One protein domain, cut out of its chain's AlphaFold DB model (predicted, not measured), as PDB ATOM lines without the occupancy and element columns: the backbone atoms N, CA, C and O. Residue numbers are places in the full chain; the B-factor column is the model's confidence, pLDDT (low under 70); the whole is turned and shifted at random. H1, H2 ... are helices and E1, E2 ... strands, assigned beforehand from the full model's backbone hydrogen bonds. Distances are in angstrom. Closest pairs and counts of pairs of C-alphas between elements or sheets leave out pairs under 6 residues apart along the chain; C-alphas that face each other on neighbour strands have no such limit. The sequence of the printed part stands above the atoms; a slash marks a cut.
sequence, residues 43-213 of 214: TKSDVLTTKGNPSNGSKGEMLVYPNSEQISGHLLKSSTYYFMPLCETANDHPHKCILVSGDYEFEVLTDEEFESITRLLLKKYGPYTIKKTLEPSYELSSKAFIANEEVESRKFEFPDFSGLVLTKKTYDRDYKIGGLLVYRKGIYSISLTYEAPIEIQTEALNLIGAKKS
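This is residues 43 to 213 of the 214 residues of an uncharacterized protein of Shewanella sp. LC6 (UniProt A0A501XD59). One twisted and curled sheet of seven strands makes the body, with H2 lying along one face of it over E6. Beside the far end of E5 from H3, the small hairpin E7 and E8 makes one end of the domain, while H1, H3 and the loop of residues 84 to 98 are gathered at the other end of the long axis. The printed part has 171 residues with three named helices and nine named strands, in the order H1 E1 E2 E3 H2 E4 E5 E6 E7 E8 E9 H3. The large sheet runs E1 E2 E3 E9 E6 E5 E4, all antiparallel, and the class is mixed, helices and strands. The whole is compact, with a radius of gyration of the C-alphas of 18.1 A and spans of 48 by 42 by 32 A.

In the large sheet, E1 is residues 62 to 66, E2 76 to 83, E3 99 to 106, E9 186 to 195 (26.8 A), E6 163 to 171 (26.1 A), E5 145 to 157 (34.8 A) and E4 129 to 138 (28.4 A). E7 is residues 175 to 177 and E8 181 to 183. H1 is residues 44 to 51, from C-alpha 44 at (197.627, 174.678, 168.127). H2 is residues 111 to 125, 20.5 A long. H3 is residues 198 to 211, 20.4 A long, ending with C-alpha 211 at (181.513, 163.559, 175.474).

E1 and E4 are the edge strands. E1 E2 E3 and E4 E5 E6 are meanders, each strand the antiparallel neighbour of the one before. Within hydrogen-bond range are N 65 and O 79 of the hairpin E1 and E2, 2.8 A, N 103 and O 80 of the hairpin E2 and E3, 2.8 A, N 104 and O 192 of E3 and E9, 2.9 A, N 165 and O 193 of E6 and E9, 2.8 A, N 154 and O 166 of the hairpin E5 and E6, 2.8 A, and N 153 and O 131 of the hairpin E4 and E5, 2.8 A. H1 and H2 on one face of the sheet make two layers, helices on one face of a sheet. H2 lies over E6, at a height over the sheet of 9.6 A, and runs along the strands, at 9 degrees to E6 on the local plane; the closest C-alphas of H2 and E5 are those of Tyr 125 and Phe 156, 6.6 A. H1 lies over E2, at a height over the sheet of 8.9 A; its closest C-alpha to E2 is Lys 44, 6.9 A from that of Phe 83. H3 only grazes the sheet, with residues 198 to 204; the closest C-alphas of H3 and E3 are those of Gln 201 and Val 100, 6.8 A. In the hairpin E7 and E8, N 175 and O 183 are within range at 2.9 A. E8 runs on into E9 across a break of 2 residues, at 77 degrees. Every O i to N i+4 pair is within hydrogen-bond range in H1 and H2, and 9 of 10 in H3.

The C-alphas farthest apart, of His 95 and Gly 179, are 49.5 A apart. The printed part has no cut, and the link E2 to E3 is long. Mean pLDDT of the printed part is 82.3; 32 residues are under 70, among them 89 to 96 and 198 to 213.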
ATOM      1  N   THR A  43     197.086 174.271 163.238       79.81
ATOM      2  CA  THR A  43     197.046 173.555 164.509       79.81
ATOM      3  C   THR A  43     197.506 174.423 165.676       79.81
ATOM      4  O   THR A  43     198.272 175.375 165.519       79.81
ATOM      5  N   LYS A  44     197.109 174.056 166.896       81.56
ATOM      6  CA  LYS A  44     197.627 174.678 168.127       81.56
ATOM      7  C   LYS A  44     199.159 174.657 168.197       81.56
ATOM      8  O   LYS A  44     199.759 175.624 168.660       81.56
ATOM      9  N   SER A  45     199.787 173.590 167.700       79.81
ATOM     10  CA  SER A  45     201.247 173.465 167.628       79.81
ATOM     11  C   SER A  45     201.874 174.469 166.656       79.81
ATOM     12  O   SER A  45     202.871 175.109 166.990       79.81
ATOM     13  N   ASP A  46     201.265 174.680 165.488       82.81
ATOM     14  CA  ASP A  46     201.735 175.665 164.505       82.81
ATOM     15  C   ASP A  46     201.674 177.090 165.077       82.81
ATOM     16  O   ASP A  46     202.610 177.882 164.912       82.81
ATOM     17  N   VAL A  47     200.606 177.402 165.823       82.50
ATOM     18  CA  VAL A  47     200.463 178.691 166.511       82.50
ATOM     19  C   VAL A  47     201.557 178.890 167.557       82.50
ATOM     20  O   VAL A  47     202.196 179.942 167.576       82.50
ATOM     21  N   LEU A  48     201.813 177.882 168.394       83.50
ATOM     22  CA  LEU A  48     202.865 177.928 169.416       83.50
ATOM     23  C   LEU A  48     204.273 177.976 168.810       83.50
ATOM     24  O   LEU A  48     205.155 178.627 169.362       83.50
ATOM     25  N   THR A  49     204.487 177.328 167.666       83.94
ATOM     26  CA  THR A  49     205.759 177.384 166.930       83.94
ATOM     27  C   THR A  49     206.012 178.788 166.383       83.94
ATOM     28  O   THR A  49     207.144 179.263 166.399       83.94
ATOM     29  N   THR A  50     204.955 179.468 165.935       82.06
ATOM     30  CA  THR A  50     205.052 180.794 165.315       82.06
ATOM     31  C   THR A  50     205.138 181.918 166.348       82.06
ATOM     32  O   THR A  50     205.982 182.799 166.218       82.06
ATOM     33  N   LYS A  51     204.281 181.907 167.380       80.00
ATOM     34  CA  LYS A  51     204.188 182.995 168.378       80.00
ATOM     35  C   LYS A  51     204.879 182.683 169.708       80.00
ATOM     36  O   LYS A  51     204.945 183.549 170.577       80.00
ATOM     37  N   GLY A  52     205.397 181.470 169.883       81.31
ATOM     38  CA  GLY A  52     205.926 180.997 171.160       81.31
ATOM     39  C   GLY A  52     204.822 180.637 172.159       81.31
ATOM     40  O   GLY A  52     203.634 180.636 171.846       81.31
ATOM     41  N   ASN A  53     205.217 180.319 173.394       82.12
ATOM     42  CA  ASN A  53     204.259 180.055 174.466       82.12
ATOM     43  C   ASN A  53     203.708 181.374 175.033       82.12
ATOM     44  O   ASN A  53     204.501 182.264 175.355       82.12
ATOM     45  N   PRO A  54     202.382 181.504 175.230       78.69
ATOM     46  CA  PRO A  54     201.818 182.682 175.870       78.69
ATOM     47  C   PRO A  54     202.287 182.784 177.324       78.69
ATOM     48  O   PRO A  54     202.330 181.795 178.057       78.69
ATOM     49  N   SER A  55     202.609 184.002 177.750       68.31
ATOM     50  CA  SER A  55     203.162 184.294 179.074       68.31
ATOM     51  C   SER A  55     202.162 184.080 180.212       68.31
ATOM     52  O   SER A  55     202.581 183.736 181.311       68.31
ATOM     53  N   ASN A  56     200.858 184.241 179.962       60.62
ATOM     54  CA  ASN A  56     199.779 183.981 180.917       60.62
ATOM     55  C   ASN A  56     198.472 183.716 180.147       60.62
ATOM     56  O   ASN A  56     197.887 184.667 179.639       60.62
ATOM     57  N   GLY A  57     197.972 182.475 180.076       53.84
ATOM     58  CA  GLY A  57     196.580 182.265 179.634       53.84
ATOM     59  C   GLY A  57     196.267 181.068 178.744       53.84
ATOM     60  O   GLY A  57     195.127 180.954 178.304       53.84
ATOM     61  N   SER A  58     197.203 180.153 178.494       58.47
ATOM     62  CA  SER A  58     196.878 178.879 177.847       58.47
ATOM     63  C   SER A  58     196.080 177.990 178.807       58.47
ATOM     64  O   SER A  58     196.638 177.287 179.648       58.47
ATOM     65  N   LYS A  59     194.749 178.040 178.715       61.34
ATOM     66  CA  LYS A  59     193.850 177.122 179.423       61.34
ATOM     67  C   LYS A  59     193.068 176.316 178.403       61.34
ATOM     68  O   LYS A  59     192.276 176.882 177.655       61.34
ATOM     69  N   GLY A  60     193.271 174.999 178.416       71.81
ATOM     70  CA  GLY A  60     192.543 174.080 177.547       71.81
ATOM     71  C   GLY A  60     192.658 174.495 176.080       71.81
ATOM     72  O   GLY A  60     193.755 174.652 175.552       71.81
ATOM     73  N   GLU A  61     191.514 174.743 175.461       76.31
ATOM     74  CA  GLU A  61     191.319 174.968 174.024       76.31
ATOM     75  C   GLU A  61     191.624 176.408 173.569       76.31
ATOM     76  O   GLU A  61     191.328 176.776 172.437       76.31
ATOM     77  N   MET A  62     192.211 177.241 174.434       84.69
ATOM     78  CA  MET A  62     192.443 178.661 174.172       84.69
ATOM     79  C   MET A  62     193.907 179.051 174.401       84.69
ATOM     80  O   MET A  62     194.519 178.655 175.396       84.69
ATOM     81  N   LEU A  63     194.454 179.876 173.505       85.50
ATOM     82  CA  LEU A  63     195.733 180.566 173.683       85.50
ATOM     83  C   LEU A  63     195.498 182.079 173.715       85.50
ATOM     84  O   LEU A  63     194.976 182.631 172.751       85.50
ATOM     85  N   VAL A  64     195.910 182.741 174.799       87.50
ATOM     86  CA  VAL A  64     195.779 184.198 174.977       87.50
ATOM     87  C   VAL A  64     197.163 184.827 175.026       87.50
ATOM     88  O   VAL A  64     197.970 184.474 175.883       87.50
ATOM     89  N   TYR A  65     197.419 185.782 174.141       84.94
ATOM     90  CA  TYR A  65     198.657 186.552 174.101       84.94
ATOM     91  C   TYR A  65     198.354 187.996 174.527       84.94
ATOM     92  O   TYR A  65     197.810 188.759 173.723       84.94
ATOM     93  N   PRO A  66     198.645 188.368 175.787       81.25
ATOM     94  CA  PRO A  66     198.488 189.741 176.257       81.25
ATOM     95  C   PRO A  66     199.580 190.645 175.674       81.25
ATOM     96  O   PRO A  66     200.708 190.190 175.483       81.25
ATOM     97  N   ASN A  67     199.261 191.924 175.453       70.94
ATOM     98  CA  ASN A  67     200.162 192.921 174.858       70.94
ATOM     99  C   ASN A  67     200.735 192.440 173.518       70.94
ATOM    100  O   ASN A  67     201.950 192.432 173.306       70.94
ATOM    101  N   SER A  68     199.856 191.938 172.652       62.75
ATOM    102  CA  SER A  68     200.252 191.438 171.342       62.75
ATOM    103  C   SER A  68     200.763 192.565 170.438       62.75
ATOM    104  O   SER A  68     200.500 193.744 170.655       62.75
ATOM    105  N   GLU A  69     201.505 192.171 169.407       73.62
ATOM    106  CA  GLU A  69     202.000 193.045 168.343       73.62
ATOM    107  C   GLU A  69     200.873 193.811 167.625       73.62
ATOM    108  O   GLU A  69     199.682 193.592 167.846       73.62
ATOM    109  N   GLN A  70     201.260 194.719 166.729       79.00
ATOM    110  CA  GLN A  70     200.315 195.398 165.849       79.00
ATOM    111  C   GLN A  70     199.750 194.441 164.794       79.00
ATOM    112  O   GLN A  70     200.468 193.588 164.279       79.00
ATOM    113  N   ILE A  71     198.496 194.659 164.406       75.81
ATOM    114  CA  ILE A  71     197.862 194.008 163.259       75.81
ATOM    115  C   ILE A  71     197.533 195.055 162.209       75.81
ATOM    116  O   ILE A  71     196.796 196.004 162.473       75.81
ATOM    117  N   SER A  72     198.122 194.939 161.020       76.75
ATOM    118  CA  SER A  72     197.938 195.930 159.948       76.75
ATOM    119  C   SER A  72     198.127 197.400 160.397       76.75
ATOM    120  O   SER A  72     197.448 198.298 159.903       76.75
ATOM    121  N   GLY A  73     199.046 197.647 161.341       82.69
ATOM    122  CA  GLY A  73     199.339 198.977 161.900       82.69
ATOM    123  C   GLY A  73     198.474 199.408 163.093       82.69
ATOM    124  O   GLY A  73     198.673 200.506 163.608       82.69
ATOM    125  N   HIS A  74     197.552 198.563 163.555       87.75
ATOM    126  CA  HIS A  74     196.685 198.819 164.705       87.75
ATOM    127  C   HIS A  74     197.207 198.107 165.955       87.75
ATOM    128  O   HIS A  74     197.523 196.918 165.904       87.75
ATOM    129  N   LEU A  75     197.307 198.820 167.078       90.00
ATOM    130  CA  LEU A  75     197.806 198.266 168.341       90.00
ATOM    131  C   LEU A  75     196.778 197.338 168.990       90.00
ATOM    132  O   LEU A  75     195.599 197.681 169.121       90.00
ATOM    133  N   LEU A  76     197.255 196.183 169.448       88.69
ATOM    134  CA  LEU A  76     196.437 195.188 170.118       88.69
ATOM    135  C   LEU A  76     196.740 195.140 171.611       88.69
ATOM    136  O   LEU A  76     197.867 194.906 172.040       88.69
ATOM    137  N   LYS A  77     195.683 195.244 172.408       90.81
ATOM    138  CA  LYS A  77     195.720 194.915 173.827       90.81
ATOM    139  C   LYS A  77     195.913 193.412 174.024       90.81
ATOM    140  O   LYS A  77     196.652 192.996 174.919       90.81
ATOM    141  N   SER A  78     195.258 192.586 173.208       88.81
ATOM    142  CA  SER A  78     195.450 191.135 173.230       88.81
ATOM    143  C   SER A  78     195.044 190.451 171.925       88.81
ATOM    144  O   SER A  78     194.234 190.968 171.154       88.81
ATOM    145  N   SER A  79     195.592 189.254 171.704       88.19
ATOM    146  CA  SER A  79     195.123 188.318 170.680       88.19
ATOM    147  C   SER A  79     194.789 186.972 171.311       88.19
ATOM    148  O   SER A  79     195.618 186.417 172.040       88.19
ATOM    149  N   THR A  80     193.616 186.436 171.000       87.75
ATOM    150  CA  THR A  80     193.128 185.154 171.506       87.75
ATOM    151  C   THR A  80     192.833 184.204 170.354       87.75
ATOM    152  O   THR A  80     192.209 184.587 169.370       87.75
ATOM    153  N   TYR A  81     193.261 182.952 170.487       86.62
ATOM    154  CA  TYR A  81     193.038 181.888 169.511       86.62
ATOM    155  C   TYR A  81     192.278 180.739 170.169       86.62
ATOM    156  O   TYR A  81     192.707 180.228 171.207       86.62
ATOM    157  N   TYR A  82     191.174 180.331 169.548       84.94
ATOM    158  CA  TYR A  82     190.302 179.254 169.999       84.94
ATOM    159  C   TYR A  82     190.453 178.044 169.083       84.94
ATOM    160  O   TYR A  82     190.328 178.149 167.860       84.94
ATOM    161  N   PHE A  83     190.701 176.888 169.682       83.69
ATOM    162  CA  PHE A  83     190.868 175.612 168.999       83.69
ATOM    163  C   PHE A  83     189.653 174.721 169.227       83.69
ATOM    164  O   PHE A  83     188.821 174.993 170.094       83.69
ATOM    165  N   MET A  84     189.542 173.659 168.429       76.69
ATOM    166  CA  MET A  84     188.481 172.675 168.611       76.69
ATOM    167  C   MET A  84     188.448 172.110 170.040       76.69
ATOM    168  O   MET A  84     189.482 172.032 170.711       76.69
ATOM    169  N   PRO A  85     187.267 171.649 170.478       68.88
ATOM    170  CA  PRO A  85     187.102 170.990 171.755       68.88
ATOM    171  C   PRO A  85     188.055 169.812 171.959       68.88
ATOM    172  O   PRO A  85     188.322 169.061 171.022       68.88
ATOM    173  N   LEU A  86     188.490 169.595 173.204       68.88
ATOM    174  CA  LEU A  86     189.421 168.539 173.636       68.88
ATOM    175  C   LEU A  86     190.890 168.765 173.247       68.88
ATOM    176  O   LEU A  86     191.685 167.829 173.284       68.88
ATOM    177  N   CYS A  87     191.251 170.005 172.924       74.81
ATOM    178  CA  CYS A  87     192.620 170.416 172.621       74.81
ATOM    179  C   CYS A  87     193.304 171.050 173.820       74.81
ATOM    180  O   CYS A  87     193.601 172.249 173.843       74.81
ATOM    181  N   GLU A  88     193.558 170.234 174.834       70.50
ATOM    182  CA  GLU A  88     194.114 170.673 176.108       70.50
ATOM    183  C   GLU A  88     195.621 170.937 175.992       70.50
ATOM    184  O   GLU A  88     196.114 171.976 176.446       70.50
ATOM    185  N   THR A  89     196.345 170.079 175.275       67.50
ATOM    186  CA  THR A  89     197.790 170.179 175.048       67.50
ATOM    187  C   THR A  89     198.137 170.514 173.594       67.50
ATOM    188  O   THR A  89     197.305 170.439 172.693       67.50
ATOM    189  N   ALA A  90     199.385 170.930 173.353       60.75
ATOM    190  CA  ALA A  90     199.892 171.215 172.006       60.75
ATOM    191  C   ALA A  90     200.033 169.956 171.128       60.75
ATOM    192  O   ALA A  90     200.043 170.065 169.905       60.75
ATOM    193  N   ASN A  91     200.145 168.781 171.759       58.94
ATOM    194  CA  ASN A  91     200.381 167.495 171.101       58.94
ATOM    195  C   ASN A  91     199.119 166.623 171.034       58.94
ATOM    196  O   ASN A  91     199.191 165.487 170.559       58.94
ATOM    197  N   ASP A  92     197.979 167.126 171.514       59.91
ATOM    198  CA  ASP A  92     196.705 166.428 171.364       59.91
ATOM    199  C   ASP A  92     196.406 166.283 169.867       59.91
ATOM    200  O   ASP A  92     196.617 167.220 169.098       59.91
ATOM    201  N   HIS A  93     196.003 165.069 169.464       55.28
ATOM    202  CA  HIS A  93     195.854 164.588 168.083       55.28
ATOM    203  C   HIS A  93     195.884 165.702 167.009       55.28
ATOM    204  O   HIS A  93     194.874 166.380 166.828       55.28
ATOM    205  N   PRO A  94     196.982 165.879 166.245       51.88
ATOM    206  CA  PRO A  94     197.190 167.054 165.384       51.88
ATOM    207  C   PRO A  94     196.116 167.251 164.302       51.88
ATOM    208  O   PRO A  94     195.882 168.369 163.862       51.88
ATOM    209  N   HIS A  95     195.392 166.193 163.924       54.12
ATOM    210  CA  HIS A  95     194.240 166.274 163.016       54.12
ATOM    211  C   HIS A  95     192.939 166.777 163.673       54.12
ATOM    212  O   HIS A  95     191.918 166.865 163.000       54.12
ATOM    213  N   LYS A  96     192.955 167.073 164.978       62.59
ATOM    214  CA  LYS A  96     191.796 167.503 165.772       62.59
ATOM    215  C   LYS A  96     192.021 168.799 166.551       62.59
ATOM    216  O   LYS A  96     191.069 169.290 167.134       62.59
ATOM    217  N   CYS A  97     193.218 169.385 166.536       74.62
ATOM    218  CA  CYS A  97     193.490 170.646 167.233       74.62
ATOM    219  C   CYS A  97     193.674 171.822 166.305       74.62
ATOM    220  O   CYS A  97     194.681 172.524 166.365       74.62
ATOM    221  N   ILE A  98     192.662 172.015 165.465       78.00
ATOM    222  CA  ILE A  98     192.593 173.097 164.493       78.00
ATOM    223  C   ILE A  98     191.954 174.342 165.099       78.00
ATOM    224  O   ILE A  98     191.085 174.258 165.970       78.00
ATOM    225  N   LEU A  99     192.400 175.497 164.622       79.94
ATOM    226  CA  LEU A  99     191.821 176.794 164.932       79.94
ATOM    227  C   LEU A  99     190.382 176.885 164.404       79.94
ATOM    228  O   LEU A  99     190.131 176.587 163.236       79.94
ATOM    229  N   VAL A 100     189.461 177.338 165.255       80.25
ATOM    230  CA  VAL A 100     188.037 177.528 164.916       80.25
ATOM    231  C   VAL A 100     187.582 178.979 165.027       80.25
ATOM    232  O   VAL A 100     186.605 179.373 164.393       80.25
ATOM    233  N   SER A 101     188.288 179.787 165.816       83.44
ATOM    234  CA  SER A 101     188.037 181.220 165.930       83.44
ATOM    235  C   SER A 101     189.260 181.937 166.492       83.44
ATOM    236  O   SER A 101     190.120 181.322 167.125       83.44
ATOM    237  N   GLY A 102     189.327 183.246 166.298       85.81
ATOM    238  CA  GLY A 102     190.182 184.101 167.101       85.81
ATOM    239  C   GLY A 102     189.576 185.480 167.295       85.81
ATOM    240  O   GLY A 102     188.618 185.866 166.623       85.81
ATOM    241  N   ASP A 103     190.141 186.197 168.253       88.62
ATOM    242  CA  ASP A 103     189.713 187.528 168.649       88.62
ATOM    243  C   ASP A 103     190.927 188.437 168.837       88.62
ATOM    244  O   ASP A 103     191.926 188.053 169.456       88.62
ATOM    245  N   TYR A 104     190.832 189.642 168.288       89.44
ATOM    246  CA  TYR A 104     191.780 190.722 168.515       89.44
ATOM    247  C   TYR A 104     191.105 191.823 169.308       89.44
ATOM    248  O   TYR A 104     190.150 192.426 168.823       89.44
ATOM    249  N   GLU A 105     191.635 192.127 170.487       92.75
ATOM    250  CA  GLU A 105     191.198 193.263 171.290       92.75
ATOM    251  C   GLU A 105     192.138 194.443 171.030       92.75
ATOM    252  O   GLU A 105     193.345 194.344 171.268       92.75
ATOM    253  N   PHE A 106     191.600 195.563 170.551       93.31
ATOM    254  CA  PHE A 106     192.394 196.743 170.205       93.31
ATOM    255  C   PHE A 106     192.690 197.602 171.437       93.31
ATOM    256  O   PHE A 106     191.863 197.736 172.340       93.31
ATOM    257  N   GLU A 107     193.885 198.192 171.477       94.06
ATOM    258  CA  GLU A 107     194.307 199.064 172.581       94.06
ATOM    259  C   GLU A 107     193.690 200.466 172.476       94.06
ATOM    260  O   GLU A 107     193.300 201.066 173.480       94.06
ATOM    261  N   VAL A 108     193.568 200.988 171.253       93.06
ATOM    262  CA  VAL A 108     193.013 202.319 170.996       93.06
ATOM    263  C   VAL A 108     191.490 202.231 170.919       93.06
ATOM    264  O   VAL A 108     190.929 201.607 170.027       93.06
ATOM    265  N   LEU A 109     190.801 202.893 171.848       95.06
ATOM    266  CA  LEU A 109     189.344 202.827 171.989       95.06
ATOM    267  C   LEU A 109     188.684 204.136 171.541       95.06
ATOM    268  O   LEU A 109     188.177 204.907 172.355       95.06
ATOM    269  N   THR A 110     188.721 204.413 170.236       96.50
ATOM    270  CA  THR A 110     188.134 205.629 169.646       96.50
ATOM    271  C   THR A 110     187.243 205.306 168.449       96.50
ATOM    272  O   THR A 110     187.406 204.278 167.792       96.50
ATOM    273  N   ASP A 111     186.306 206.205 168.134       96.69
ATOM    274  CA  ASP A 111     185.512 206.084 166.907       96.69
ATOM    275  C   ASP A 111     186.398 206.161 165.656       96.69
ATOM    276  O   ASP A 111     186.159 205.441 164.691       96.69
ATOM    277  N   GLU A 112     187.451 206.983 165.678       96.81
ATOM    278  CA  GLU A 112     188.407 207.080 164.570       96.81
ATOM    279  C   GLU A 112     189.088 205.738 164.289       96.81
ATOM    280  O   GLU A 112     189.169 205.329 163.129       96.81
ATOM    281  N   GLU A 113     189.504 205.030 165.342       94.69
ATOM    282  CA  GLU A 113     190.112 203.706 165.228       94.69
ATOM    283  C   GLU A 113     189.128 202.689 164.638       94.69
ATOM    284  O   GLU A 113     189.441 202.001 163.664       94.69
ATOM    285  N   PHE A 114     187.897 202.653 165.157       97.06
ATOM    286  CA  PHE A 114     186.845 201.768 164.656       97.06
ATOM    287  C   PHE A 114     186.539 202.000 163.167       97.06
ATOM    288  O   PHE A 114     186.410 201.049 162.384       97.06
ATOM    289  N   GLU A 115     186.465 203.264 162.744       96.94
ATOM    290  CA  GLU A 115     186.270 203.622 161.339       96.94
ATOM    291  C   GLU A 115     187.493 203.303 160.475       96.94
ATOM    292  O   GLU A 115     187.348 202.880 159.326       96.94
ATOM    293  N   SER A 116     188.702 203.482 161.010       95.25
ATOM    294  CA  SER A 116     189.945 203.155 160.314       95.25
ATOM    295  C   SER A 116     190.028 201.661 159.997       95.25
ATOM    296  O   SER A 116     190.173 201.289 158.827       95.25
ATOM    297  N   ILE A 117     189.790 200.810 160.999       93.69
ATOM    298  CA  ILE A 117     189.742 199.352 160.838       93.69
ATOM    299  C   ILE A 117     188.628 198.960 159.863       93.69
ATOM    300  O   ILE A 117     188.841 198.158 158.957       93.69
ATOM    301  N   THR A 118     187.448 199.576 159.970       95.31
ATOM    302  CA  THR A 118     186.343 199.288 159.044       95.31
ATOM    303  C   THR A 118     186.708 199.588 157.596       95.31
ATOM    304  O   THR A 118     186.403 198.788 156.715       95.31
ATOM    305  N   ARG A 119     187.364 200.722 157.317       94.19
ATOM    306  CA  ARG A 119     187.807 201.066 155.955       94.19
ATOM    307  C   ARG A 119     188.829 200.064 155.426       94.19
ATOM    308  O   ARG A 119     188.762 199.696 154.252       94.19
ATOM    309  N   LEU A 120     189.749 199.622 156.283       90.56
ATOM    310  CA  LEU A 120     190.739 198.603 155.948       90.56
ATOM    311  C   LEU A 120     190.058 197.274 155.584       90.56
ATOM    312  O   LEU A 120     190.330 196.717 154.519       90.56
ATOM    313  N   LEU A 121     189.119 196.817 156.417       89.25
ATOM    314  CA  LEU A 121     188.341 195.601 156.180       89.25
ATOM    315  C   LEU A 121     187.476 195.717 154.918       89.25
ATOM    316  O   LEU A 121     187.511 194.825 154.079       89.25
ATOM    317  N   LEU A 122     186.786 196.840 154.712       91.19
ATOM    318  CA  LEU A 122     185.966 197.097 153.521       91.19
ATOM    319  C   LEU A 122     186.780 197.003 152.226       91.19
ATOM    320  O   LEU A 122     186.343 196.381 151.260       91.19
ATOM    321  N   LYS A 123     187.981 197.594 152.207       88.38
ATOM    322  CA  LYS A 123     188.881 197.544 151.046       88.38
ATOM    323  C   LYS A 123     189.295 196.111 150.699       88.38
ATOM    324  O   LYS A 123     189.543 195.816 149.533       88.38
ATOM    325  N   LYS A 124     189.408 195.252 151.709       84.75
ATOM    326  CA  LYS A 124     189.989 193.914 151.598       84.75
ATOM    327  C   LYS A 124     188.960 192.812 151.377       84.75
ATOM    328  O   LYS A 124     189.176 191.914 150.571       84.75
ATOM    329  N   TYR A 125     187.853 192.905 152.094       84.44
ATOM    330  CA  TYR A 125     186.844 191.864 152.237       84.44
ATOM    331  C   TYR A 125     185.509 192.238 151.593       84.44
ATOM    332  O   TYR A 125     184.650 191.381 151.420       84.44
ATOM    333  N   GLY A 126     185.351 193.496 151.180       88.31
ATOM    334  CA  GLY A 126     184.137 193.979 150.547       88.31
ATOM    335  C   GLY A 126     183.089 194.455 151.558       88.31
ATOM    336  O   GLY A 126     183.433 194.854 152.673       88.31
ATOM    337  N   PRO A 127     181.813 194.524 151.144       93.06
ATOM    338  CA  PRO A 127     180.760 195.148 151.934       93.06
ATOM    339  C   PRO A 127     180.488 194.389 153.237       93.06
ATOM    340  O   PRO A 127     180.738 193.191 153.348       93.06
ATOM    341  N   TYR A 128     179.916 195.100 154.204       95.31
ATOM    342  CA  TYR A 128     179.540 194.556 155.503       95.31
ATOM    343  C   TYR A 128     178.095 194.896 155.858       95.31
ATOM    344  O   TYR A 128     177.489 195.816 155.306       95.31
ATOM    345  N   THR A 129     177.557 194.156 156.823       96.56
ATOM    346  CA  THR A 129     176.265 194.445 157.452       96.56
ATOM    347  C   THR A 129     176.475 195.079 158.820       96.56
ATOM    348  O   THR A 129     177.459 194.782 159.499       96.56
ATOM    349  N   ILE A 130     175.563 195.964 159.223       97.69
ATOM    350  CA  ILE A 130     175.602 196.638 160.525       97.69
ATOM    351  C   ILE A 130     174.504 196.065 161.410       97.69
ATOM    352  O   ILE A 130     173.343 196.003 161.005       97.69
ATOM    353  N   LYS A 131     174.860 195.716 162.646       97.69
ATOM    354  CA  LYS A 131     173.916 195.389 163.714       97.69
ATOM    355  C   LYS A 131     174.182 196.297 164.908       97.69
ATOM    356  O   LYS A 131     175.330 196.466 165.303       97.69
ATOM    357  N   LYS A 132     173.116 196.855 165.480       97.44
ATOM    358  CA  LYS A 132     173.170 197.620 166.727       97.44
ATOM    359  C   LYS A 132     172.248 196.997 167.758       97.44
ATOM    360  O   LYS A 132     171.098 196.694 167.435       97.44
ATOM    361  N   THR A 133     172.738 196.811 168.974       97.12
ATOM    362  CA  THR A 133     171.927 196.402 170.123       97.12
ATOM    363  C   THR A 133     172.176 197.343 171.290       97.12
ATOM    364  O   THR A 133     173.241 197.944 171.403       97.12
ATOM    365  N   LEU A 134     171.159 197.494 172.133       96.12
ATOM    366  CA  LEU A 134     171.226 198.260 173.367       96.12
ATOM    367  C   LEU A 134     170.695 197.369 174.481       96.12
ATOM    368  O   LEU A 134     169.525 196.986 174.453       96.12
ATOM    369  N   GLU A 135     171.551 197.031 175.437       94.06
ATOM    370  CA  GLU A 135     171.208 196.116 176.520       94.06
ATOM    371  C   GLU A 135     171.503 196.755 177.881       94.06
ATOM    372  O   GLU A 135     172.544 197.390 178.060       94.06
ATOM    373  N   PRO A 136     170.602 196.618 178.869       93.31
ATOM    374  CA  PRO A 136     170.895 197.062 180.221       93.31
ATOM    375  C   PRO A 136     171.947 196.140 180.852       93.31
ATOM    376  O   PRO A 136     171.766 194.925 180.922       93.31
ATOM    377  N   SER A 137     173.030 196.729 181.348       90.19
ATOM    378  CA  SER A 137     174.099 196.042 182.068       90.19
ATOM    379  C   SER A 137     173.911 196.183 183.578       90.19
ATOM    380  O   SER A 137     173.527 197.242 184.088       90.19
ATOM    381  N   TYR A 138     174.185 195.098 184.302       89.62
ATOM    382  CA  TYR A 138     173.956 194.976 185.741       89.62
ATOM    383  C   TYR A 138     175.198 194.440 186.450       89.62
ATOM    384  O   TYR A 138     175.938 193.618 185.910       89.62
ATOM    385  N   GLU A 139     175.395 194.847 187.701       86.19
ATOM    386  CA  GLU A 139     176.463 194.302 188.538       86.19
ATOM    387  C   GLU A 139     176.201 192.817 188.817       86.19
ATOM    388  O   GLU A 139     175.116 192.437 189.262       86.19
ATOM    389  N   LEU A 140     177.201 191.959 188.596       82.19
ATOM    390  CA  LEU A 140     177.052 190.510 188.782       82.19
ATOM    391  C   LEU A 140     176.600 190.137 190.202       82.19
ATOM    392  O   LEU A 140     175.749 189.253 190.342       82.19
ATOM    393  N   SER A 141     177.153 190.807 191.217       84.25
ATOM    394  CA  SER A 141     176.924 190.541 192.641       84.25
ATOM    395  C   SER A 141     175.606 191.130 193.151       84.25
ATOM    396  O   SER A 141     174.761 190.387 193.641       84.25
ATOM    397  N   SER A 142     175.416 192.446 193.036       86.50
ATOM    398  CA  SER A 142     174.265 193.152 193.617       86.50
ATOM    399  C   SER A 142     173.026 193.159 192.721       86.50
ATOM    400  O   SER A 142     171.939 193.495 193.187       86.50
ATOM    401  N   LYS A 143     173.184 192.823 191.432       88.38
ATOM    402  CA  LYS A 143     172.170 193.008 190.380       88.38
ATOM    403  C   LYS A 143     171.713 194.460 190.209       88.38
ATOM    404  O   LYS A 143     170.706 194.702 189.549       88.38
ATOM    405  N   ALA A 144     172.439 195.430 190.766       88.19
ATOM    406  CA  ALA A 144     172.153 196.835 190.539       88.19
ATOM    407  C   ALA A 144     172.358 197.177 189.061       88.19
ATOM    408  O   ALA A 144     173.325 196.730 188.440       88.19
ATOM    409  N   PHE A 145     171.445 197.971 188.506       90.81
ATOM    410  CA  PHE A 145     171.621 198.542 187.176       90.81
ATOM    411  C   PHE A 145     172.861 199.437 187.165       90.81
ATOM    412  O   PHE A 145     173.020 200.295 188.036       90.81
ATOM    413  N   ILE A 146     173.718 199.230 186.170       90.06
ATOM    414  CA  ILE A 146     174.985 199.939 186.029       90.06
ATOM    415  C   ILE A 146     174.891 200.977 184.908       90.06
ATOM    416  O   ILE A 146     175.051 202.173 185.151       90.06
ATOM    417  N   ALA A 147     174.649 200.525 183.682       92.75
ATOM    418  CA  ALA A 147     174.663 201.350 182.479       92.75
ATOM    419  C   ALA A 147     173.907 200.640 181.358       92.75
ATOM    420  O   ALA A 147     173.692 199.430 181.428       92.75
ATOM    421  N   ASN A 148     173.545 201.367 180.303       95.12
ATOM    422  CA  ASN A 148     173.201 200.706 179.050       95.12
ATOM    423  C   ASN A 148     174.479 200.466 178.245       95.12
ATOM    424  O   ASN A 148     175.320 201.360 178.119       95.12
ATOM    425  N   GLU A 149     174.604 199.259 177.714       95.06
ATOM    426  CA  GLU A 149     175.645 198.854 176.786       95.06
ATOM    427  C   GLU A 149     175.104 198.940 175.361       95.06
ATOM    428  O   GLU A 149     174.173 198.221 174.998       95.06
ATOM    429  N   GLU A 150     175.684 199.826 174.556       96.69
ATOM    430  CA  GLU A 150     175.468 199.844 173.113       96.69
ATOM    431  C   GLU A 150     176.549 198.999 172.439       96.69
ATOM    432  O   GLU A 150     177.745 199.233 172.632       96.69
ATOM    433  N   VAL A 151     176.122 198.032 171.629       97.19
ATOM    434  CA  VAL A 151     177.001 197.193 170.813       97.19
ATOM    435  C   VAL A 151     176.730 197.496 169.348       97.19
ATOM    436  O   VAL A 151     175.620 197.288 168.862       97.19
ATOM    437  N   GLU A 152     177.749 197.968 168.633       98.00
ATOM    438  CA  GLU A 152     177.735 198.106 167.177       98.00
ATOM    439  C   GLU A 152     178.668 197.058 166.567       98.00
ATOM    440  O   GLU A 152     179.871 197.073 166.820       98.00
ATOM    441  N   SER A 153     178.122 196.170 165.737       97.50
ATOM    442  CA  SER A 153     178.879 195.137 165.028       97.50
ATOM    443  C   SER A 153     178.813 195.348 163.518       97.50
ATOM    444  O   SER A 153     177.744 195.616 162.964       97.50
ATOM    445  N   ARG A 154     179.956 195.179 162.849       97.31
ATOM    446  CA  ARG A 154     180.125 195.218 161.392       97.31
ATOM    447  C   ARG A 154     180.595 193.847 160.919       97.31
ATOM    448  O   ARG A 154     181.731 193.464 161.199       97.31
ATOM    449  N   LYS A 155     179.715 193.098 160.246       94.00
ATOM    450  CA  LYS A 155     179.995 191.728 159.785       94.00
ATOM    451  C   LYS A 155     180.351 191.704 158.302       94.00
ATOM    452  O   LYS A 155     179.529 192.096 157.472       94.00
ATOM    453  N   PHE A 156     181.536 191.188 157.998       91.19
ATOM    454  CA  PHE A 156     182.046 190.887 156.662       91.19
ATOM    455  C   PHE A 156     181.907 189.378 156.446       91.19
ATOM    456  O   PHE A 156     182.621 188.599 157.074       91.19
ATOM    457  N   GLU A 157     180.947 188.962 155.622       86.19
ATOM    458  CA  GLU A 157     180.646 187.548 155.384       86.19
ATOM    459  C   GLU A 157     181.271 187.072 154.072       86.19
ATOM    460  O   GLU A 157     181.210 187.765 153.052       86.19
ATOM    461  N   PHE A 158     181.885 185.894 154.106       82.56
ATOM    462  CA  PHE A 158     182.536 185.274 152.961       82.56
ATOM    463  C   PHE A 158     181.633 184.224 152.298       82.56
ATOM    464  O   PHE A 158     180.679 183.747 152.911       82.56
ATOM    465  N   PRO A 159     181.914 183.832 151.037       79.25
ATOM    466  CA  PRO A 159     181.087 182.858 150.318       79.25
ATOM    467  C   PRO A 159     180.979 181.473 150.974       79.25
ATOM    468  O   PRO A 159     180.059 180.730 150.648       79.25
ATOM    469  N   ASP A 160     181.914 181.113 151.854       71.06
ATOM    470  CA  ASP A 160     181.911 179.868 152.630       71.06
ATOM    471  C   ASP A 160     181.266 180.028 154.017       71.06
ATOM    472  O   ASP A 160     181.457 179.180 154.881       71.06
ATOM    473  N   PHE A 161     180.535 181.121 154.253       76.00
ATOM    474  CA  PHE A 161     179.897 181.465 155.527       76.00
ATOM    475  C   PHE A 161     180.850 181.718 156.700       76.00
ATOM    476  O   PHE A 161     180.380 182.008 157.802       76.00
ATOM    477  N   SER A 162     182.166 181.675 156.484       78.94
ATOM    478  CA  SER A 162     183.104 182.265 157.434       78.94
ATOM    479  C   SER A 162     183.010 183.788 157.390       78.94
ATOM    480  O   SER A 162     182.417 184.380 156.479       78.94
ATOM    481  N   GLY A 163     183.558 184.459 158.397       84.31
ATOM    482  CA  GLY A 163     183.474 185.908 158.417       84.31
ATOM    483  C   GLY A 163     184.309 186.587 159.478       84.31
ATOM    484  O   GLY A 163     184.907 185.959 160.351       84.31
ATOM    485  N   LEU A 164     184.317 187.909 159.365       89.19
ATOM    486  CA  LEU A 164     184.913 188.825 160.324       89.19
ATOM    487  C   LEU A 164     183.818 189.685 160.943       89.19
ATOM    488  O   LEU A 164     182.956 190.206 160.232       89.19
ATOM    489  N   VAL A 165     183.873 189.876 162.254       93.06
ATOM    490  CA  VAL A 165     182.945 190.717 163.006       93.06
ATOM    491  C   VAL A 165     183.749 191.743 163.785       93.06
ATOM    492  O   VAL A 165     184.358 191.430 164.805       93.06
ATOM    493  N   LEU A 166     183.744 192.986 163.305       95.62
ATOM    494  CA  LEU A 166     184.298 194.110 164.052       95.62
ATOM    495  C   LEU A 166     183.223 194.636 165.005       95.62
ATOM    496  O   LEU A 166     182.161 195.064 164.555       95.62
ATOM    497  N   THR A 167     183.490 194.619 166.304       97.81
ATOM    498  CA  THR A 167     182.547 195.012 167.351       97.81
ATOM    499  C   THR A 167     183.084 196.198 168.134       97.81
ATOM    500  O   THR A 167     184.236 196.202 168.555       97.81
ATOM    501  N   LYS A 168     182.234 197.197 168.363       97.88
ATOM    502  CA  LYS A 168     182.464 198.319 169.276       97.88
ATOM    503  C   LYS A 168     181.433 198.264 170.389       97.88
ATOM    504  O   LYS A 168     180.236 198.211 170.105       97.88
ATOM    505  N   LYS A 169     181.890 198.323 171.639       96.81
ATOM    506  CA  LYS A 169     181.026 198.376 172.820       96.81
ATOM    507  C   LYS A 169     181.216 199.675 173.581       96.81
ATOM    508  O   LYS A 169     182.344 200.090 173.863       96.81
ATOM    509  N   THR A 170     180.097 200.303 173.915       97.06
ATOM    510  CA  THR A 170     180.049 201.636 174.515       97.06
ATOM    511  C   THR A 170     179.118 201.632 175.716       97.06
ATOM    512  O   THR A 170     178.009 201.109 175.633       97.06
ATOM    513  N   TYR A 171     179.537 202.257 176.815       95.69
ATOM    514  CA  TYR A 171     178.638 202.554 177.928       95.69
ATOM    515  C   TYR A 171     178.057 203.960 177.814       95.69
ATOM    516  O   TYR A 171     178.773 204.921 177.521       95.69
ATOM    517  N   ASP A 172     176.757 204.088 178.099       94.25
ATOM    518  CA  ASP A 172     176.026 205.357 178.011       94.25
ATOM    519  C   ASP A 172     176.356 206.354 179.142       94.25
ATOM    520  O   ASP A 172     176.085 207.555 179.007       94.25
ATOM    521  N   ARG A 173     176.977 205.883 180.235       92.12
ATOM    522  CA  ARG A 173     177.281 206.662 181.446       92.12
ATOM    523  C   ARG A 173     178.511 206.160 182.206       92.12
ATOM    524  O   ARG A 173     178.909 205.007 182.068       92.12
ATOM    525  N   ASP A 174     179.056 207.032 183.055       92.50
ATOM    526  CA  ASP A 174     180.016 206.652 184.095       92.50
ATOM    527  C   ASP A 174     179.316 205.764 185.135       92.50
ATOM    528  O   ASP A 174     178.168 206.026 185.507       92.50
ATOM    529  N   TYR A 175     180.018 204.766 185.666       88.56
ATOM    530  CA  TYR A 175     179.495 203.922 186.739       88.56
ATOM    531  C   TYR A 175     180.579 203.453 187.705       88.56
ATOM    532  O   TYR A 175     181.778 203.577 187.446       88.56
ATOM    533  N   LYS A 176     180.149 202.913 188.852       84.62
ATOM    534  CA  LYS A 176     181.046 202.342 189.859       84.62
ATOM    535  C   LYS A 176     180.681 200.904 190.194       84.62
ATOM    536  O   LYS A 176     179.507 200.608 190.378       84.62
ATOM    537  N   ILE A 177     181.694 200.054 190.339       79.50
ATOM    538  CA  ILE A 177     181.560 198.687 190.867       79.50
ATOM    539  C   ILE A 177     182.198 198.650 192.256       79.50
ATOM    540  O   ILE A 177     183.311 199.155 192.447       79.50
ATOM    541  N   GLY A 178     181.480 198.102 193.241       73.69
ATOM    542  CA  GLY A 178     181.973 197.970 194.619       73.69
ATOM    543  C   GLY A 178     182.411 199.281 195.297       73.69
ATOM    544  O   GLY A 178     183.251 199.255 196.190       73.69
ATOM    545  N   GLY A 179     181.917 200.439 194.842       70.69
ATOM    546  CA  GLY A 179     182.243 201.766 195.393       70.69
ATOM    547  C   GLY A 179     183.659 202.298 195.105       70.69
ATOM    548  O   GLY A 179     183.915 203.472 195.370       70.69
ATOM    549  N   LEU A 180     184.551 201.483 194.534       72.62
ATOM    550  CA  LEU A 180     185.980 201.787 194.381       72.62
ATOM    551  C   LEU A 180     186.415 201.936 192.920       72.62
ATOM    552  O   LEU A 180     187.203 202.825 192.601       72.62
ATOM    553  N   LEU A 181     185.901 201.091 192.027       77.56
ATOM    554  CA  LEU A 181     186.287 201.100 190.619       77.56
ATOM    555  C   LEU A 181     185.373 202.037 189.847       77.56
ATOM    556  O   LEU A 181     184.163 201.834 189.842       77.56
ATOM    557  N   VAL A 182     185.951 203.056 189.209       83.88
ATOM    558  CA  VAL A 182     185.221 204.011 188.368       83.88
ATOM    559  C   VAL A 182     185.439 203.648 186.909       83.88
ATOM    560  O   VAL A 182     186.563 203.705 186.415       83.88
ATOM    561  N   TYR A 183     184.352 203.323 186.224       86.12
ATOM    562  CA  TYR A 183     184.325 203.107 184.787       86.12
ATOM    563  C   TYR A 183     183.748 204.348 184.123       86.12
ATOM    564  O   TYR A 183     182.735 204.893 184.569       86.12
ATOM    565  N   ARG A 184     184.431 204.827 183.087       90.12
ATOM    566  CA  ARG A 184     184.025 206.023 182.355       90.12
ATOM    567  C   ARG A 184     183.054 205.663 181.242       90.12
ATOM    568  O   ARG A 184     183.181 204.616 180.611       90.12
ATOM    569  N   LYS A 185     182.126 206.579 180.989       94.00
ATOM    570  CA  LYS A 185     181.320 206.632 179.780       94.00
ATOM    571  C   LYS A 185     182.228 206.571 178.554       94.00
ATOM    572  O   LYS A 185     183.277 207.214 178.531       94.00
ATOM    573  N   GLY A 186     181.754 205.901 177.511       94.88
ATOM    574  CA  GLY A 186     182.422 205.848 176.217       94.88
ATOM    575  C   GLY A 186     182.769 204.429 175.800       94.88
ATOM    576  O   GLY A 186     182.223 203.456 176.327       94.88
ATOM    577  N   ILE A 187     183.637 204.338 174.795       96.19
ATOM    578  CA  ILE A 187     184.073 203.071 174.218       96.19
ATOM    579  C   ILE A 187     184.979 202.381 175.227       96.19
ATOM    580  O   ILE A 187     185.987 202.941 175.655       96.19
ATOM    581  N   TYR A 188     184.617 201.161 175.597       93.75
ATOM    582  CA  TYR A 188     185.407 200.357 176.528       93.75
ATOM    583  C   TYR A 188     185.966 199.090 175.869       93.75
ATOM    584  O   TYR A 188     186.808 198.415 176.457       93.75
ATOM    585  N   SER A 189     185.509 198.766 174.656       95.00
ATOM    586  CA  SER A 189     186.024 197.651 173.869       95.00
ATOM    587  C   SER A 189     185.826 197.906 172.376       95.00
ATOM    588  O   SER A 189     184.743 198.306 171.937       95.00
ATOM    589  N   ILE A 190     186.883 197.650 171.609       97.25
ATOM    590  CA  ILE A 190     186.832 197.409 170.171       97.25
ATOM    591  C   ILE A 190     187.493 196.052 169.957       97.25
ATOM    592  O   ILE A 190     188.611 195.840 170.436       97.25
ATOM    593  N   SER A 191     186.817 195.141 169.264       94.88
ATOM    594  CA  SER A 191     187.368 193.827 168.944       94.88
ATOM    595  C   SER A 191     187.073 193.404 167.516       94.88
ATOM    596  O   SER A 191     186.067 193.807 166.930       94.88
ATOM    597  N   LEU A 192     187.958 192.596 166.944       92.69
ATOM    598  CA  LEU A 192     187.743 191.921 165.673       92.69
ATOM    599  C   LEU A 192     187.752 190.422 165.921       92.69
ATOM    600  O   LEU A 192     188.800 189.834 166.179       92.69
ATOM    601  N   THR A 193     186.581 189.815 165.796       90.06
ATOM    602  CA  THR A 193     186.421 188.370 165.874       90.06
ATOM    603  C   THR A 193     186.417 187.796 164.469       90.06
ATOM    604  O   THR A 193     185.831 188.375 163.552       90.06
ATOM    605  N   TYR A 194     187.057 186.651 164.292       83.44
ATOM    606  CA  TYR A 194     186.983 185.896 163.057       83.44
ATOM    607  C   TYR A 194     186.499 184.475 163.322       83.44
ATOM    608  O   TYR A 194     186.908 183.824 164.288       83.44
ATOM    609  N   GLU A 195     185.575 184.018 162.482       76.06
ATOM    610  CA  GLU A 195     184.771 182.817 162.710       76.06
ATOM    611  C   GLU A 195     184.900 181.862 161.526       76.06
ATOM    612  O   GLU A 195     184.744 182.275 160.374       76.06
ATOM    613  N   ALA A 196     185.191 180.590 161.810       72.12
ATOM    614  CA  ALA A 196     185.265 179.547 160.794       72.12
ATOM    615  C   ALA A 196     183.883 179.288 160.159       72.12
ATOM    616  O   ALA A 196     182.863 179.620 160.770       72.12
ATOM    617  N   PRO A 197     183.818 178.661 158.972       71.75
ATOM    618  CA  PRO A 197     182.567 178.194 158.378       71.75
ATOM    619  C   PRO A 197     181.715 177.383 159.355       71.75
ATOM    620  O   PRO A 197     182.241 176.681 160.230       71.75
ATOM    621  N   ILE A 198     180.394 177.435 159.180       67.31
ATOM    622  CA  ILE A 198     179.442 176.756 160.067       67.31
ATOM    623  C   ILE A 198     179.680 175.244 160.132       67.31
ATOM    624  O   ILE A 198     179.402 174.627 161.157       67.31
ATOM    625  N   GLU A 199     180.240 174.641 159.088       66.62
ATOM    626  CA  GLU A 199     180.602 173.227 159.041       66.62
ATOM    627  C   GLU A 199     181.679 172.887 160.079       66.62
ATOM    628  O   GLU A 199     181.519 171.924 160.831       66.62
ATOM    629  N   ILE A 200     182.726 173.716 160.190       66.94
ATOM    630  CA  ILE A 200     183.797 173.548 161.186       66.94
ATOM    631  C   ILE A 200     183.251 173.795 162.598       66.94
ATOM    632  O   ILE A 200     183.554 173.047 163.529       66.94
ATOM    633  N   GLN A 201     182.389 174.803 162.763       61.81
ATOM    634  CA  GLN A 201     181.743 175.073 164.051       61.81
ATOM    635  C   GLN A 201     180.812 173.924 164.481       61.81
ATOM    636  O   GLN A 201     180.776 173.545 165.651       61.81
ATOM    637  N   THR A 202     180.078 173.331 163.537       64.06
ATOM    638  CA  THR A 202     179.154 172.217 163.794       64.06
ATOM    639  C   THR A 202     179.910 170.937 164.141       64.06
ATOM    640  O   THR A 202     179.513 170.221 165.061       64.06
ATOM    641  N   GLU A 203     181.022 170.652 163.459       67.00
ATOM    642  CA  GLU A 203     181.900 169.532 163.807       67.00
ATOM    643  C   GLU A 203     182.450 169.676 165.233       67.00
ATOM    644  O   GLU A 203     182.360 168.734 166.027       67.00
ATOM    645  N   ALA A 204     182.904 170.878 165.604       60.66
ATOM    646  CA  ALA A 204     183.338 171.180 166.965       60.66
ATOM    647  C   ALA A 204     182.223 170.929 168.002       60.66
ATOM    648  O   ALA A 204     182.451 170.263 169.014       60.66
ATOM    649  N   LEU A 205     180.995 171.391 167.745       60.19
ATOM    650  CA  LEU A 205     179.854 171.179 168.645       60.19
ATOM    651  C   LEU A 205     179.472 169.695 168.790       60.19
ATOM    652  O   LEU A 205     179.174 169.240 169.899       60.19
ATOM    653  N   ASN A 206     179.524 168.923 167.702       63.25
ATOM    654  CA  ASN A 206     179.233 167.487 167.723       63.25
ATOM    655  C   ASN A 206     180.240 166.703 168.582       63.25
ATOM    656  O   ASN A 206     179.850 165.785 169.308       63.25
ATOM    657  N   LEU A 207     181.519 167.095 168.562       59.56
ATOM    658  CA  LEU A 207     182.552 166.500 169.415       59.56
ATOM    659  C   LEU A 207     182.285 166.741 170.912       59.56
ATOM    660  O   LEU A 207     182.496 165.838 171.724       59.56
ATOM    661  N   ILE A 208     181.755 167.913 171.287       58.03
ATOM    662  CA  ILE A 208     181.327 168.197 172.671       58.03
ATOM    663  C   ILE A 208     180.131 167.319 173.053       58.03
ATOM    664  O   ILE A 208     180.095 166.759 174.152       58.03
ATOM    665  N   GLY A 209     179.151 167.197 172.151       53.16
ATOM    666  CA  GLY A 209     177.946 166.394 172.360       53.16
ATOM    667  C   GLY A 209     178.259 164.928 172.668       53.16
ATOM    668  O   GLY A 209     177.721 164.383 173.629       53.16
ATOM    669  N   ALA A 210     179.203 164.332 171.933       53.69
ATOM    670  CA  ALA A 210     179.633 162.947 172.125       53.69
ATOM    671  C   ALA A 210     180.275 162.675 173.504       53.69
ATOM    672  O   ALA A 210     180.163 161.564 174.023       53.69
ATOM    673  N   LYS A 211     180.907 163.679 174.132       45.47
ATOM    674  CA  LYS A 211     181.513 163.559 175.474       45.47
ATOM    675  C   LYS A 211     180.485 163.606 176.607       45.47
ATOM    676  O   LYS A 211     180.747 163.057 177.666       45.47
ATOM    677  N   LYS A 212     179.323 164.243 176.413       44.97
ATOM    678  CA  LYS A 212     178.247 164.260 177.429       44.97
ATOM    679  C   LYS A 212     177.456 162.948 177.498       44.97
ATOM    680  O   LYS A 212     176.681 162.769 178.432       44.97
ATOM    681  N   SER A 213     177.618 162.075 176.507       41.94
ATOM    682  CA  SER A 213     176.919 160.790 176.375       41.94
ATOM    683  C   SER A 213     177.750 159.562 176.778       41.94
ATOM    684  O   SER A 213     177.262 158.443 176.623       41.94
TER     685      SER A 213